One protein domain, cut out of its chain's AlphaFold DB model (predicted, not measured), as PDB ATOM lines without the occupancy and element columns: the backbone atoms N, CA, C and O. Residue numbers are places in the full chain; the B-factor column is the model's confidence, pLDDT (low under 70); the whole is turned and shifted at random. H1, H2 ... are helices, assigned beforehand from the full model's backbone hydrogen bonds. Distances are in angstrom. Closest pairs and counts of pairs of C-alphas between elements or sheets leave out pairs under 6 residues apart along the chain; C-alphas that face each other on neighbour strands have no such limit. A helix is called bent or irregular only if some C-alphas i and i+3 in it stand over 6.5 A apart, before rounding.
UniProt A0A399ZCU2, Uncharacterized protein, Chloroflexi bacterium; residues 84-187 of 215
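This is residues 84 to 187 of the 215 residues of an uncharacterized protein of Chloroflexi bacterium (UniProt A0A399ZCU2). Three helices make the body: H3 and the long H4 run opposite ways along the long axis, and H2 packs on both, crossing H4 steeply. H1 turns off from the first end of H2 at a corner, towards the end of the rod opposite the one where residues 176 to 187, the end of H4 and a short tail, stick out. The printed part has 104 residues with four named helices in the order H1, H2, H3, H4 and no named strand; the class is all helix. It is loose, with a radius of gyration of the C-alphas of 16.8 A, and spans 63 by 27 by 20 A, a rod whose length owes much to that free stretch.

H1, residues 87 to 98, begins at C-alpha 87 (8.635, 12.113, 42.205) and is 15.9 A long from first to last C-alpha. H2, residues 105 to 120, measures 24.0 A and is irregular, but only just: C-alphas 109 and 112 are 6.7 A apart. H3, residues 124 to 141, begins at C-alpha 124 (14.264, -16.814, 55.006) and measures 25.4 A. H4, residues 153 to 183, measures 43.3 A and ends at C-alpha 183 (27.429, -33.049, 38.364). It is irregular, with C-alphas 156 and 159 7.1 A apart, and has a kink of 69 degrees near residue 160.

H2 is the hub, touching the three other helices. H1 and H2 touch only at the corner by their link, and only just, with 3 pairs of C-alphas within 8 A; the closest, Leu 98 and Gly 105, are 5.6 A apart, and the lines are about perpendicular at 86 degrees. H2 and H3 form a helical hairpin at a shallow tilt of 30 degrees, opposite ways; their closest C-alphas, Trp 115 and Ala 127, are 4.8 A apart. H4 touches H2 with residues 164 to 174 alone, at a steep tilt of 52 degrees, the same way; the closest C-alphas are those of Gly 114 and Ser 167, 4.9 A. H3 and H4 form a second helical hairpin, at a shallow tilt of 29 degrees, opposite ways, with the C-alphas of Leu 130 and Ala 163 closest at 5.7 A. H1 and H3 are near each other, with 8 pairs of C-alphas within 10 A. H1 and H4 are close but not clearly touching, the C-alphas of Ala 97 and Asn 153 being 7.9 A apart. Every O i to N i+4 pair is within hydrogen-bond range in H1 and H3, against 10 of 12 in H2 and 17 of 27 in H4.

The C-alphas of Ser 148 and Ala 187, the two farthest apart, are 63.8 A apart. Without residues 176 to 187 the body spans 43 by 24 by 18 A. The printed part has no cut; the link from H3 to H4, 11 residues, is long. The mean pLDDT of the printed part is 75.4, and residues 142 to 156 and 171 to 187 are under 70.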
ATOM      1  N   PHE A  84       6.485  16.695  44.762       71.56
ATOM      2  CA  PHE A  84       5.759  15.424  44.671       71.56
ATOM      3  C   PHE A  84       5.350  15.076  43.230       71.56
ATOM      4  O   PHE A  84       5.379  13.911  42.842       71.56
ATOM      5  N   TYR A  85       5.053  16.080  42.398       76.31
ATOM      6  CA  TYR A  85       4.710  15.867  40.990       76.31
ATOM      7  C   TYR A  85       5.901  15.396  40.150       76.31
ATOM      8  O   TYR A  85       5.716  14.712  39.145       76.31
ATOM      9  N   ALA A  86       7.128  15.719  40.564       72.88
ATOM     10  CA  ALA A  86       8.328  15.218  39.909       72.88
ATOM     11  C   ALA A  86       8.679  13.791  40.359       72.88
ATOM     12  O   ALA A  86       9.339  13.084  39.595       72.88
ATOM     13  N   ALA A  87       8.224  13.357  41.544       75.88
ATOM     14  CA  ALA A  87       8.635  12.113  42.205       75.88
ATOM     15  C   ALA A  87       8.644  10.865  41.294       75.88
ATOM     16  O   ALA A  87       9.646  10.149  41.319       75.88
ATOM     17  N   PRO A  88       7.641  10.604  40.424       81.31
ATOM     18  CA  PRO A  88       7.670   9.438  39.534       81.31
ATOM     19  C   PRO A  88       8.866   9.442  38.578       81.31
ATOM     20  O   PRO A  88       9.538   8.425  38.399       81.31
ATOM     21  N   ARG A  89       9.180  10.606  37.994       81.38
ATOM     22  CA  ARG A  89      10.349  10.770  37.125       81.38
ATOM     23  C   ARG A  89      11.643  10.551  37.910       81.38
ATOM     24  O   ARG A  89      12.565   9.941  37.375       81.38
ATOM     25  N   GLN A  90      11.702  11.001  39.165       75.62
ATOM     26  CA  GLN A  90      12.881  10.824  40.025       75.62
ATOM     27  C   GLN A  90      13.096   9.359  40.398       75.62
ATOM     28  O   GLN A  90      14.213   8.862  40.276       75.62
ATOM     29  N   ILE A  91      12.020   8.643  40.737       76.94
ATOM     30  CA  ILE A  91      12.050   7.198  40.975       76.94
ATOM     31  C   ILE A  91      12.612   6.475  39.748       76.94
ATOM     32  O   ILE A  91      13.519   5.658  39.888       76.94
ATOM     33  N   LEU A  92      12.127   6.790  38.542       84.06
ATOM     34  CA  LEU A  92      12.601   6.147  37.311       84.06
ATOM     35  C   LEU A  92      14.079   6.431  37.024       84.06
ATOM     36  O   LEU A  92      14.805   5.523  36.627       84.06
ATOM     37  N   GLN A  93      14.546   7.659  37.247       79.38
ATOM     38  CA  GLN A  93      15.959   8.000  37.068       79.38
ATOM     39  C   GLN A  93      16.852   7.335  38.113       79.38
ATOM     40  O   GLN A  93      17.924   6.840  37.769       79.38
ATOM     41  N   MET A  94      16.399   7.257  39.367       76.62
ATOM     42  CA  MET A  94      17.108   6.507  40.393       76.62
ATOM     43  C   MET A  94      17.174   5.031  40.017       76.62
ATOM     44  O   MET A  94      18.250   4.454  40.085       76.62
ATOM     45  N   LEU A  95      16.069   4.425  39.572       79.81
ATOM     46  CA  LEU A  95      16.066   3.047  39.083       79.81
ATOM     47  C   LEU A  95      17.037   2.880  37.908       79.81
ATOM     48  O   LEU A  95      17.833   1.948  37.918       79.81
ATOM     49  N   ALA A  96      17.054   3.797  36.942       83.44
ATOM     50  CA  ALA A  96      18.002   3.750  35.831       83.44
ATOM     51  C   ALA A  96      19.467   3.817  36.308       83.44
ATOM     52  O   ALA A  96      20.293   3.026  35.861       83.44
ATOM     53  N   ALA A  97      19.787   4.698  37.261       77.81
ATOM     54  CA  ALA A  97      21.120   4.788  37.861       77.81
ATOM     55  C   ALA A  97      21.478   3.531  38.673       77.81
ATOM     56  O   ALA A  97      22.610   3.049  38.643       77.81
ATOM     57  N   LEU A  98      20.490   2.974  39.367       76.88
ATOM     58  CA  LEU A  98      20.599   1.775  40.179       76.88
ATOM     59  C   LEU A  98      20.875   0.535  39.313       76.88
ATOM     60  O   LEU A  98      21.698  -0.295  39.686       76.88
ATOM     61  N   PHE A  99      20.241   0.450  38.141       84.56
ATOM     62  CA  PHE A  99      20.459  -0.585  37.128       84.56
ATOM     63  C   PHE A  99      21.605  -0.268  36.153       84.56
ATOM     64  O   PHE A  99      21.915  -1.096  35.295       84.56
ATOM     65  N   SER A 100      22.272   0.882  36.289       85.12
ATOM     66  CA  SER A 100      23.398   1.247  35.427       85.12
ATOM     67  C   SER A 100      24.569   0.280  35.600       85.12
ATOM     68  O   SER A 100      24.942  -0.086  36.721       85.12
ATOM     69  N   VAL A 101      25.200  -0.077  34.478       81.31
ATOM     70  CA  VAL A 101      26.398  -0.932  34.420       81.31
ATOM     71  C   VAL A 101      27.582  -0.286  35.143       81.31
ATOM     72  O   VAL A 101      28.379  -0.988  35.759       81.31
ATOM     73  N   THR A 102      27.675   1.045  35.116       78.31
ATOM     74  CA  THR A 102      28.724   1.810  35.813       78.31
ATOM     75  C   THR A 102      28.456   1.980  37.310       78.31
ATOM     76  O   THR A 102      29.325   2.461  38.035       78.31
ATOM     77  N   GLY A 103      27.262   1.605  37.778       74.12
ATOM     78  CA  GLY A 103      26.832   1.717  39.168       74.12
ATOM     79  C   GLY A 103      26.626   0.356  39.830       74.12
ATOM     80  O   GLY A 103      27.471  -0.534  39.774       74.12
ATOM     81  N   PHE A 104      25.484   0.194  40.494       78.56
ATOM     82  CA  PHE A 104      25.157  -1.002  41.278       78.56
ATOM     83  C   PHE A 104      24.370  -2.043  40.472       78.56
ATOM     84  O   PHE A 104      23.956  -3.057  41.039       78.56
ATOM     85  N   GLY A 105      24.193  -1.835  39.163       85.19
ATOM     86  CA  GLY A 105      23.364  -2.681  38.305       85.19
ATOM     87  C   GLY A 105      23.706  -4.167  38.411       85.19
ATOM     88  O   GLY A 105      22.819  -4.961  38.733       85.19
ATOM     89  N   PRO A 106      24.986  -4.566  38.265       85.31
ATOM     90  CA  PRO A 106      25.381  -5.963  38.421       85.31
ATOM     91  C   PRO A 106      25.044  -6.540  39.804       85.31
ATOM     92  O   PRO A 106      24.564  -7.667  39.909       85.31
ATOM     93  N   LEU A 107      25.244  -5.769  40.878       84.19
ATOM     94  CA  LEU A 107      24.952  -6.215  42.245       84.19
ATOM     95  C   LEU A 107      23.455  -6.405  42.479       84.19
ATOM     96  O   LEU A 107      23.047  -7.337  43.169       84.19
ATOM     97  N   ILE A 108      22.635  -5.539  41.895       86.38
ATOM     98  CA  ILE A 108      21.186  -5.553  42.089       86.38
ATOM     99  C   ILE A 108      20.524  -6.643  41.272       86.38
ATOM    100  O   ILE A 108      19.611  -7.287  41.773       86.38
ATOM    101  N   LEU A 109      21.041  -6.941  40.083       88.75
ATOM    102  CA  LEU A 109      20.629  -8.125  39.332       88.75
ATOM    103  C   LEU A 109      20.985  -9.421  40.078       88.75
ATOM    104  O   LEU A 109      20.236 -10.397  40.033       88.75
ATOM    105  N   LEU A 110      22.097  -9.431  40.820       88.00
ATOM    106  CA  LEU A 110      22.532 -10.583  41.612       88.00
ATOM    107  C   LEU A 110      21.806 -10.724  42.961       88.00
ATOM    108  O   LEU A 110      21.737 -11.836  43.497       88.00
ATOM    109  N   ALA A 111      21.265  -9.638  43.518       88.38
ATOM    110  CA  ALA A 111      20.670  -9.633  44.851       88.38
ATOM    111  C   ALA A 111      19.442 -10.564  44.993       88.38
ATOM    112  O   ALA A 111      19.454 -11.384  45.919       88.38
ATOM    113  N   PRO A 112      18.443 -10.566  44.080       90.19
ATOM    114  CA  PRO A 112      17.313 -11.495  44.137       90.19
ATOM    115  C   PRO A 112      17.736 -12.962  44.124       90.19
ATOM    116  O   PRO A 112      17.138 -13.786  44.817       90.19
ATOM    117  N   PHE A 113      18.794 -13.294  43.380       88.81
ATOM    118  CA  PHE A 113      19.324 -14.655  43.335       88.81
ATOM    119  C   PHE A 113      19.926 -15.066  44.689       88.81
ATOM    120  O   PHE A 113      19.620 -16.146  45.202       88.81
ATOM    121  N   GLY A 114      20.670 -14.164  45.338       85.38
ATOM    122  CA  GLY A 114      21.184 -14.375  46.694       85.38
ATOM    123  C   GLY A 114      20.068 -14.547  47.731       85.38
ATOM    124  O   GLY A 114      20.132 -15.437  48.585       85.38
ATOM    125  N   TRP A 115      18.999 -13.750  47.633       90.38
ATOM    126  CA  TRP A 115      17.816 -13.879  48.493       90.38
ATOM    127  C   TRP A 115      17.077 -15.197  48.269       90.38
ATOM    128  O   TRP A 115      16.661 -15.842  49.233       90.38
ATOM    129  N   TRP A 116      16.951 -15.634  47.016       91.12
ATOM    130  CA  TRP A 116      16.337 -16.911  46.666       91.12
ATOM    131  C   TRP A 116      17.114 -18.098  47.247       91.12
ATOM    132  O   TRP A 116      16.516 -18.983  47.865       91.12
ATOM    133  N   ILE A 117      18.447 -18.088  47.141       87.06
ATOM    134  CA  ILE A 117      19.314 -19.101  47.763       87.06
ATOM    135  C   ILE A 117      19.136 -19.104  49.287       87.06
ATOM    136  O   ILE A 117      18.889 -20.154  49.882       87.06
ATOM    137  N   LEU A 118      19.180 -17.931  49.929       86.94
ATOM    138  CA  LEU A 118      18.935 -17.798  51.371       86.94
ATOM    139  C   LEU A 118      17.569 -18.364  51.781       86.94
ATOM    140  O   LEU A 118      17.450 -19.034  52.812       86.94
ATOM    141  N   ALA A 119      16.538 -18.128  50.971       88.50
ATOM    142  CA  ALA A 119      15.205 -18.653  51.216       88.50
ATOM    143  C   ALA A 119      15.148 -20.189  51.109       88.50
ATOM    144  O   ALA A 119      14.428 -20.822  51.892       88.50
ATOM    145  N   ARG A 120      15.927 -20.795  50.198       89.19
ATOM    146  CA  ARG A 120      16.077 -22.258  50.050       89.19
ATOM    147  C   ARG A 120      16.861 -22.891  51.202       89.19
ATOM    148  O   ARG A 120      16.476 -23.959  51.669       89.19
ATOM    149  N   GLU A 121      17.873 -22.211  51.738       86.81
ATOM    150  CA  GLU A 121      18.670 -22.655  52.899       86.81
ATOM    151  C   GLU A 121      17.928 -22.561  54.251       86.81
ATOM    152  O   GLU A 121      18.550 -22.631  55.311       86.81
ATOM    153  N   LYS A 122      16.604 -22.345  54.255       86.25
ATOM    154  CA  LYS A 122      15.797 -22.051  55.457       86.25
ATOM    155  C   LYS A 122      16.240 -20.784  56.215       86.25
ATOM    156  O   LYS A 122      15.753 -20.520  57.310       86.25
ATOM    157  N   LYS A 123      17.069 -19.926  55.608       88.31
ATOM    158  CA  LYS A 123      17.495 -18.614  56.137       88.31
ATOM    159  C   LYS A 123      16.596 -17.483  55.622       88.31
ATOM    160  O   LYS A 123      17.058 -16.374  55.358       88.31
ATOM    161  N   ARG A 124      15.287 -17.753  55.518       89.44
ATOM    162  CA  ARG A 124      14.264 -16.814  55.006       89.44
ATOM    163  C   ARG A 124      14.264 -15.476  55.743       89.44
ATOM    164  O   ARG A 124      14.033 -14.446  55.132       89.44
ATOM    165  N   PHE A 125      14.569 -15.496  57.038       89.00
ATOM    166  CA  PHE A 125      14.668 -14.284  57.844       89.00
ATOM    167  C   PHE A 125      15.793 -13.355  57.365       89.00
ATOM    168  O   PHE A 125      15.558 -12.171  57.166       89.00
ATOM    169  N   ALA A 126      16.989 -13.894  57.110       87.25
ATOM    170  CA  ALA A 126      18.106 -13.100  56.604       87.25
ATOM    171  C   ALA A 126      17.821 -12.554  55.194       87.25
ATOM    172  O   ALA A 126      18.127 -11.397  54.925       87.25
ATOM    173  N   ALA A 127      17.180 -13.350  54.326       89.75
ATOM    174  CA  ALA A 127      16.702 -12.867  53.027       89.75
ATOM    175  C   ALA A 127      15.719 -11.698  53.187       89.75
ATOM    176  O   ALA A 127      15.868 -10.681  52.522       89.75
ATOM    177  N   GLY A 128      14.759 -11.824  54.110       91.00
ATOM    178  CA  GLY A 128      13.785 -10.778  54.410       91.00
ATOM    179  C   GLY A 128      14.430  -9.491  54.918       91.00
ATOM    180  O   GLY A 128      14.068  -8.422  54.449       91.00
ATOM    181  N   VAL A 129      15.422  -9.578  55.813       88.75
ATOM    182  CA  VAL A 129      16.162  -8.403  56.312       88.75
ATOM    183  C   VAL A 129      16.911  -7.698  55.180       88.75
ATOM    184  O   VAL A 129      16.829  -6.479  55.072       88.75
ATOM    185  N   LEU A 130      17.612  -8.445  54.320       88.62
ATOM    186  CA  LEU A 130      18.351  -7.868  53.191       88.62
ATOM    187  C   LEU A 130      17.413  -7.235  52.156       88.62
ATOM    188  O   LEU A 130      17.676  -6.130  51.689       88.62
ATOM    189  N   ALA A 131      16.302  -7.902  51.836       89.94
ATOM    190  CA  ALA A 131      15.291  -7.370  50.928       89.94
ATOM    191  C   ALA A 131      14.618  -6.117  51.506       89.94
ATOM    192  O   ALA A 131      14.524  -5.103  50.821       89.94
ATOM    193  N   ALA A 132      14.207  -6.153  52.777       88.88
ATOM    194  CA  ALA A 132      13.609  -5.011  53.463       88.88
ATOM    195  C   ALA A 132      14.574  -3.823  53.529       88.88
ATOM    196  O   ALA A 132      14.145  -2.690  53.351       88.88
ATOM    197  N   TRP A 133      15.868  -4.076  53.728       86.38
ATOM    198  CA  TRP A 133      16.891  -3.037  53.694       86.38
ATOM    199  C   TRP A 133      16.965  -2.375  52.311       86.38
ATOM    200  O   TRP A 133      16.820  -1.158  52.213       86.38
ATOM    201  N   VAL A 134      17.127  -3.152  51.235       85.56
ATOM    202  CA  VAL A 134      17.196  -2.598  49.870       85.56
ATOM    203  C   VAL A 134      15.907  -1.860  49.502       85.56
ATOM    204  O   VAL A 134      15.971  -0.773  48.938       85.56
ATOM    205  N   LEU A 135      14.740  -2.398  49.867       85.81
ATOM    206  CA  LEU A 135      13.456  -1.742  49.628       85.81
ATOM    207  C   LEU A 135      13.328  -0.433  50.408       85.81
ATOM    208  O   LEU A 135      13.000   0.585  49.811       85.81
ATOM    209  N   ALA A 136      13.611  -0.432  51.712       83.94
ATOM    210  CA  ALA A 136      13.538   0.773  52.536       83.94
ATOM    211  C   ALA A 136      14.465   1.870  51.996       83.94
ATOM    212  O   ALA A 136      14.079   3.035  51.954       83.94
ATOM    213  N   PHE A 137      15.648   1.481  51.517       80.75
ATOM    214  CA  PHE A 137      16.570   2.380  50.838       80.75
ATOM    215  C   PHE A 137      15.964   2.958  49.552       80.75
ATOM    216  O   PHE A 137      15.906   4.171  49.401       80.75
ATOM    217  N   VAL A 138      15.447   2.114  48.654       78.75
ATOM    218  CA  VAL A 138      14.811   2.574  47.408       78.75
ATOM    219  C   VAL A 138      13.650   3.527  47.704       78.75
ATOM    220  O   VAL A 138      13.587   4.599  47.118       78.75
ATOM    221  N   PHE A 139      12.760   3.191  48.638       79.75
ATOM    222  CA  PHE A 139      11.587   4.019  48.938       79.75
ATOM    223  C   PHE A 139      11.932   5.379  49.549       79.75
ATOM    224  O   PHE A 139      11.284   6.368  49.218       79.75
ATOM    225  N   LEU A 140      12.931   5.443  50.431       75.12
ATOM    226  CA  LEU A 140      13.288   6.681  51.127       75.12
ATOM    227  C   LEU A 140      14.237   7.570  50.317       75.12
ATOM    228  O   LEU A 140      14.181   8.789  50.455       75.12
ATOM    229  N   HIS A 141      15.076   6.991  49.455       72.44
ATOM    230  CA  HIS A 141      16.017   7.757  48.632       72.44
ATOM    231  C   HIS A 141      15.469   8.152  47.265       72.44
ATOM    232  O   HIS A 141      15.946   9.140  46.714       72.44
ATOM    233  N   ALA A 142      14.459   7.457  46.733       69.44
ATOM    234  CA  ALA A 142      13.893   7.801  45.428       69.44
ATOM    235  C   ALA A 142      13.363   9.243  45.297       69.44
ATOM    236  O   ALA A 142      13.531   9.819  44.223       69.44
ATOM    237  N   PRO A 143      12.761   9.854  46.337       65.06
ATOM    238  CA  PRO A 143      12.310  11.246  46.266       65.06
ATOM    239  C   PRO A 143      13.440  12.282  46.409       65.06
ATOM    240  O   PRO A 143      13.203  13.470  46.221       65.06
ATOM    241  N   LEU A 144      14.657  11.865  46.788       62.34
ATOM    242  CA  LEU A 144      15.757  12.773  47.146       62.34
ATOM    243  C   LEU A 144      16.785  12.973  46.016       62.34
ATOM    244  O   LEU A 144      17.621  13.865  46.097       62.34
ATOM    245  N   THR A 145      16.756  12.167  44.951       54.34
ATOM    246  CA  THR A 145      17.851  12.064  43.963       54.34
ATOM    247  C   THR A 145      17.905  13.150  42.882       54.34
ATOM    248  O   THR A 145      18.641  12.987  41.913       54.34
ATOM    249  N   LEU A 146      17.151  14.249  42.989       50.59
ATOM    250  CA  LEU A 146      17.071  15.237  41.899       50.59
ATOM    251  C   LEU A 146      17.184  16.710  42.291       50.59
ATOM    252  O   LEU A 146      17.011  17.578  41.438       50.59
ATOM    253  N   THR A 147      17.537  17.021  43.534       53.53
ATOM    254  CA  THR A 147      18.036  18.371  43.817       53.53
ATOM    255  C   THR A 147      19.421  18.482  43.181       53.53
ATOM    256  O   THR A 147      20.263  17.614  43.410       53.53
ATOM    257  N   SER A 148      19.660  19.507  42.362       46.59
ATOM    258  CA  SER A 148      20.870  19.729  41.540       46.59
ATOM    259  C   SER A 148      22.215  19.630  42.284       46.59
ATOM    260  O   SER A 148      23.256  19.487  41.658       46.59
ATOM    261  N   VAL A 149      22.200  19.612  43.617       49.38
ATOM    262  CA  VAL A 149      23.344  19.364  44.514       49.38
ATOM    263  C   VAL A 149      23.869  17.903  44.445       49.38
ATOM    264  O   VAL A 149      24.869  17.555  45.070       49.38
ATOM    265  N   PHE A 150      23.217  17.007  43.690       54.41
ATOM    266  CA  PHE A 150      23.428  15.550  43.743       54.41
ATOM    267  C   PHE A 150      24.081  14.950  42.478       54.41
ATOM    268  O   PHE A 150      23.852  13.788  42.151       54.41
ATOM    269  N   GLU A 151      24.966  15.676  41.788       52.81
ATOM    270  CA  GLU A 151      25.743  15.118  40.658       52.81
ATOM    271  C   GLU A 151      26.562  13.865  41.037       52.81
ATOM    272  O   GLU A 151      26.860  13.021  40.193       52.81
ATOM    273  N   ASN A 152      26.845  13.655  42.328       59.38
ATOM    274  CA  ASN A 152      27.540  12.471  42.833       59.38
ATOM    275  C   ASN A 152      26.575  11.382  43.360       59.38
ATOM    276  O   ASN A 152      26.621  10.973  44.527       59.38
ATOM    277  N   ASN A 153      25.685  10.905  42.483       59.91
ATOM    278  CA  ASN A 153      24.627   9.925  42.782       59.91
ATOM    279  C   ASN A 153      25.131   8.602  43.402       59.91
ATOM    280  O   ASN A 153      24.428   7.980  44.200       59.91
ATOM    281  N   LEU A 154      26.374   8.189  43.127       62.69
ATOM    282  CA  LEU A 154      26.963   6.966  43.694       62.69
ATOM    283  C   LEU A 154      27.157   7.048  45.211       62.69
ATOM    284  O   LEU A 154      26.999   6.049  45.916       62.69
ATOM    285  N   ARG A 155      27.432   8.245  45.742       68.00
ATOM    286  CA  ARG A 155      27.603   8.447  47.187       68.00
ATOM    287  C   ARG A 155      26.321   8.126  47.949       68.00
ATOM    288  O   ARG A 155      26.389   7.693  49.097       68.00
ATOM    289  N   TYR A 156      25.152   8.331  47.333       68.38
ATOM    290  CA  TYR A 156      23.836   8.027  47.914       68.38
ATOM    291  C   TYR A 156      23.589   6.542  48.106       68.38
ATOM    292  O   TYR A 156      22.899   6.175  49.046       68.38
ATOM    293  N   LEU A 157      24.261   5.705  47.323       70.31
ATOM    294  CA  LEU A 157      24.104   4.255  47.316       70.31
ATOM    295  C   LEU A 157      25.059   3.531  48.285       70.31
ATOM    296  O   LEU A 157      24.869   2.346  48.560       70.31
ATOM    297  N   ILE A 158      26.044   4.233  48.864       75.62
ATOM    298  CA  ILE A 158      26.988   3.675  49.856       75.62
ATOM    299  C   ILE A 158      26.268   2.951  51.010       75.62
ATOM    300  O   ILE A 158      26.677   1.837  51.336       75.62
ATOM    301  N   PRO A 159      25.178   3.483  51.602       75.19
ATOM    302  CA  PRO A 159      24.478   2.796  52.686       75.19
ATOM    303  C   PRO A 159      23.806   1.480  52.253       75.19
ATOM    304  O   PRO A 159      23.627   0.594  53.082       75.19
ATOM    305  N   ALA A 160      23.450   1.321  50.973       76.38
ATOM    306  CA  ALA A 160      22.883   0.078  50.438       76.38
ATOM    307  C   ALA A 160      23.959  -0.963  50.078       76.38
ATOM    308  O   ALA A 160      23.664  -2.159  49.983       76.38
ATOM    309  N   TYR A 161      25.213  -0.531  49.899       81.31
ATOM    310  CA  TYR A 161      26.306  -1.390  49.448       81.31
ATOM    311  C   TYR A 161      26.534  -2.625  50.330       81.31
ATOM    312  O   TYR A 161      26.637  -3.709  49.761       81.31
ATOM    313  N   PRO A 162      26.548  -2.554  51.679       80.81
ATOM    314  CA  PRO A 162      26.766  -3.743  52.502       80.81
ATOM    315  C   PRO A 162      25.687  -4.811  52.293       80.81
ATOM    316  O   PRO A 162      26.002  -5.995  52.191       80.81
ATOM    317  N   ALA A 163      24.419  -4.408  52.167       83.00
ATOM    318  CA  ALA A 163      23.315  -5.334  51.922       83.00
ATOM    319  C   ALA A 163      23.455  -6.030  50.563       83.00
ATOM    320  O   ALA A 163      23.293  -7.249  50.451       83.00
ATOM    321  N   LEU A 164      23.795  -5.255  49.532       82.56
ATOM    322  CA  LEU A 164      24.002  -5.753  48.177       82.56
ATOM    323  C   LEU A 164      25.236  -6.656  48.090       82.56
ATOM    324  O   LEU A 164      25.154  -7.743  47.525       82.56
ATOM    325  N   ALA A 165      26.343  -6.270  48.721       83.69
ATOM    326  CA  ALA A 165      27.569  -7.056  48.786       83.69
ATOM    327  C   ALA A 165      27.360  -8.383  49.532       83.69
ATOM    328  O   ALA A 165      27.802  -9.428  49.057       83.69
ATOM    329  N   LEU A 166      26.636  -8.382  50.658       82.50
ATOM    330  CA  LEU A 166      26.278  -9.605  51.390       82.50
ATOM    331  C   LEU A 166      25.317 -10.505  50.605       82.50
ATOM    332  O   LEU A 166      25.394 -11.731  50.708       82.50
ATOM    333  N   SER A 167      24.419  -9.910  49.818       84.62
ATOM    334  CA  SER A 167      23.526 -10.658  48.930       84.62
ATOM    335  C   SER A 167      24.313 -11.294  47.778       84.62
ATOM    336  O   SER A 167      24.125 -12.472  47.477       84.62
ATOM    337  N   ALA A 168      25.248 -10.549  47.181       82.69
ATOM    338  CA  ALA A 168      26.054 -10.985  46.046       82.69
ATOM    339  C   ALA A 168      27.157 -11.988  46.423       82.69
ATOM    340  O   ALA A 168      27.380 -12.951  45.690       82.69
ATOM    341  N   SER A 169      27.820 -11.833  47.576       80.56
ATOM    342  CA  SER A 169      28.915 -12.719  48.019       80.56
ATOM    343  C   SER A 169      28.473 -14.167  48.240       80.56
ATOM    344  O   SER A 169      29.278 -15.100  48.190       80.56
ATOM    345  N   ARG A 170      27.170 -14.379  48.427       73.81
ATOM    346  CA  ARG A 170      26.573 -15.703  48.598       73.81
ATOM    347  C   ARG A 170      26.361 -16.459  47.286       73.81
ATOM    348  O   ARG A 170      26.281 -17.686  47.312       73.81
ATOM    349  N   ASN A 171      26.333 -15.759  46.152       66.06
ATOM    350  CA  ASN A 171      26.101 -16.353  44.835       66.06
ATOM    351  C   ASN A 171      27.220 -17.278  44.340       66.06
ATOM    352  O   ASN A 171      26.900 -18.410  43.979       66.06
ATOM    353  N   PRO A 172      28.511 -16.893  44.313       62.66
ATOM    354  CA  PRO A 172      29.537 -17.728  43.680       62.66
ATOM    355  C   PRO A 172      29.751 -19.067  44.401       62.66
ATOM    356  O   PRO A 172      29.949 -20.098  43.753       62.66
ATOM    357  N   ASN A 173      29.633 -19.090  45.731       60.91
ATOM    358  CA  ASN A 173      29.787 -20.315  46.520       60.91
ATOM    359  C   ASN A 173      28.579 -21.252  46.378       60.91
ATOM    360  O   ASN A 173      28.752 -22.463  46.231       60.91
ATOM    361  N   ALA A 174      27.366 -20.700  46.344       58.03
ATOM    362  CA  ALA A 174      26.155 -21.479  46.120       58.03
ATOM    363  C   ALA A 174      26.069 -22.018  44.682       58.03
ATOM    364  O   ALA A 174      25.634 -23.152  44.483       58.03
ATOM    365  N   LEU A 175      26.536 -21.257  43.683       61.25
ATOM    366  CA  LEU A 175      26.581 -21.705  42.289       61.25
ATOM    367  C   LEU A 175      27.547 -22.884  42.128       61.25
ATOM    368  O   LEU A 175      27.176 -23.906  41.553       61.25
ATOM    369  N   ARG A 176      28.750 -22.794  42.720       66.44
ATOM    370  CA  ARG A 176      29.719 -23.903  42.745       66.44
ATOM    371  C   ARG A 176      29.150 -25.145  43.434       66.44
ATOM    372  O   ARG A 176      29.299 -26.241  42.904       66.44
ATOM    373  N   GLN A 177      28.458 -24.993  44.564       62.00
ATOM    374  CA  GLN A 177      27.835 -26.124  45.263       62.00
ATOM    375  C   GLN A 177      26.657 -26.728  44.489       62.00
ATOM    376  O   GLN A 177      26.521 -27.948  44.447       62.00
ATOM    377  N   THR A 178      25.834 -25.903  43.839       60.06
ATOM    378  CA  THR A 178      24.678 -26.365  43.052       60.06
ATOM    379  C   THR A 178      25.128 -27.099  41.790       60.06
ATOM    380  O   THR A 178      24.597 -28.164  41.475       60.06
ATOM    381  N   ILE A 179      26.153 -26.586  41.102       64.81
ATOM    382  CA  ILE A 179      26.780 -27.266  39.960       64.81
ATOM    383  C   ILE A 179      27.436 -28.570  40.427       64.81
ATOM    384  O   ILE A 179      27.183 -29.618  39.839       64.81
ATOM    385  N   ALA A 180      28.182 -28.560  41.536       60.81
ATOM    386  CA  ALA A 180      28.785 -29.773  42.092       60.81
ATOM    387  C   ALA A 180      27.741 -30.834  42.497       60.81
ATOM    388  O   ALA A 180      27.976 -32.025  42.309       60.81
ATOM    389  N   PHE A 181      26.569 -30.431  43.004       56.44
ATOM    390  CA  PHE A 181      25.468 -31.350  43.311       56.44
ATOM    391  C   PHE A 181      24.803 -31.929  42.059       56.44
ATOM    392  O   PHE A 181      24.388 -33.086  42.079       56.44
ATOM    393  N   ARG A 182      24.716 -31.151  40.973       60.81
ATOM    394  CA  ARG A 182      24.121 -31.599  39.704       60.81
ATOM    395  C   ARG A 182      25.065 -32.479  38.884       60.81
ATOM    396  O   ARG A 182      24.596 -33.319  38.125       60.81
ATOM    397  N   VAL A 183      26.374 -32.303  39.066       59.28
ATOM    398  CA  VAL A 183      27.429 -33.049  38.364       59.28
ATOM    399  C   VAL A 183      27.883 -34.289  39.141       59.28
ATOM    400  O   VAL A 183      28.597 -35.109  38.575       59.28
ATOM    401  N   ARG A 184      27.442 -34.517  40.393       48.53
ATOM    402  CA  ARG A 184      27.644 -35.832  41.029       48.53
ATOM    403  C   ARG A 184      26.887 -36.887  40.215       48.53
ATOM    404  O   ARG A 184      25.654 -36.897  40.251       48.53
ATOM    405  N   PRO A 185      27.585 -37.788  39.503       50.31
ATOM    406  CA  PRO A 185      26.917 -38.803  38.714       50.31
ATOM    407  C   PRO A 185      26.108 -39.687  39.665       50.31
ATOM    408  O   PRO A 185      26.580 -40.042  40.750       50.31
ATOM    409  N   ARG A 186      24.917 -40.116  39.238       53.97
ATOM    410  CA  ARG A 186      24.110 -41.164  39.901       53.97
ATOM    411  C   ARG A 186      24.890 -42.461  40.206       53.97
ATOM    412  O   ARG A 186      24.374 -43.319  40.913       53.97
ATOM    413  N   ALA A 187      26.130 -42.595  39.738       53.69
ATOM    414  CA  ALA A 187      27.013 -43.740  39.920       53.69
ATOM    415  C   ALA A 187      27.308 -44.119  41.388       53.69
ATOM    416  O   ALA A 187      27.575 -45.286  41.664       53.69
TER     417      ALA A 187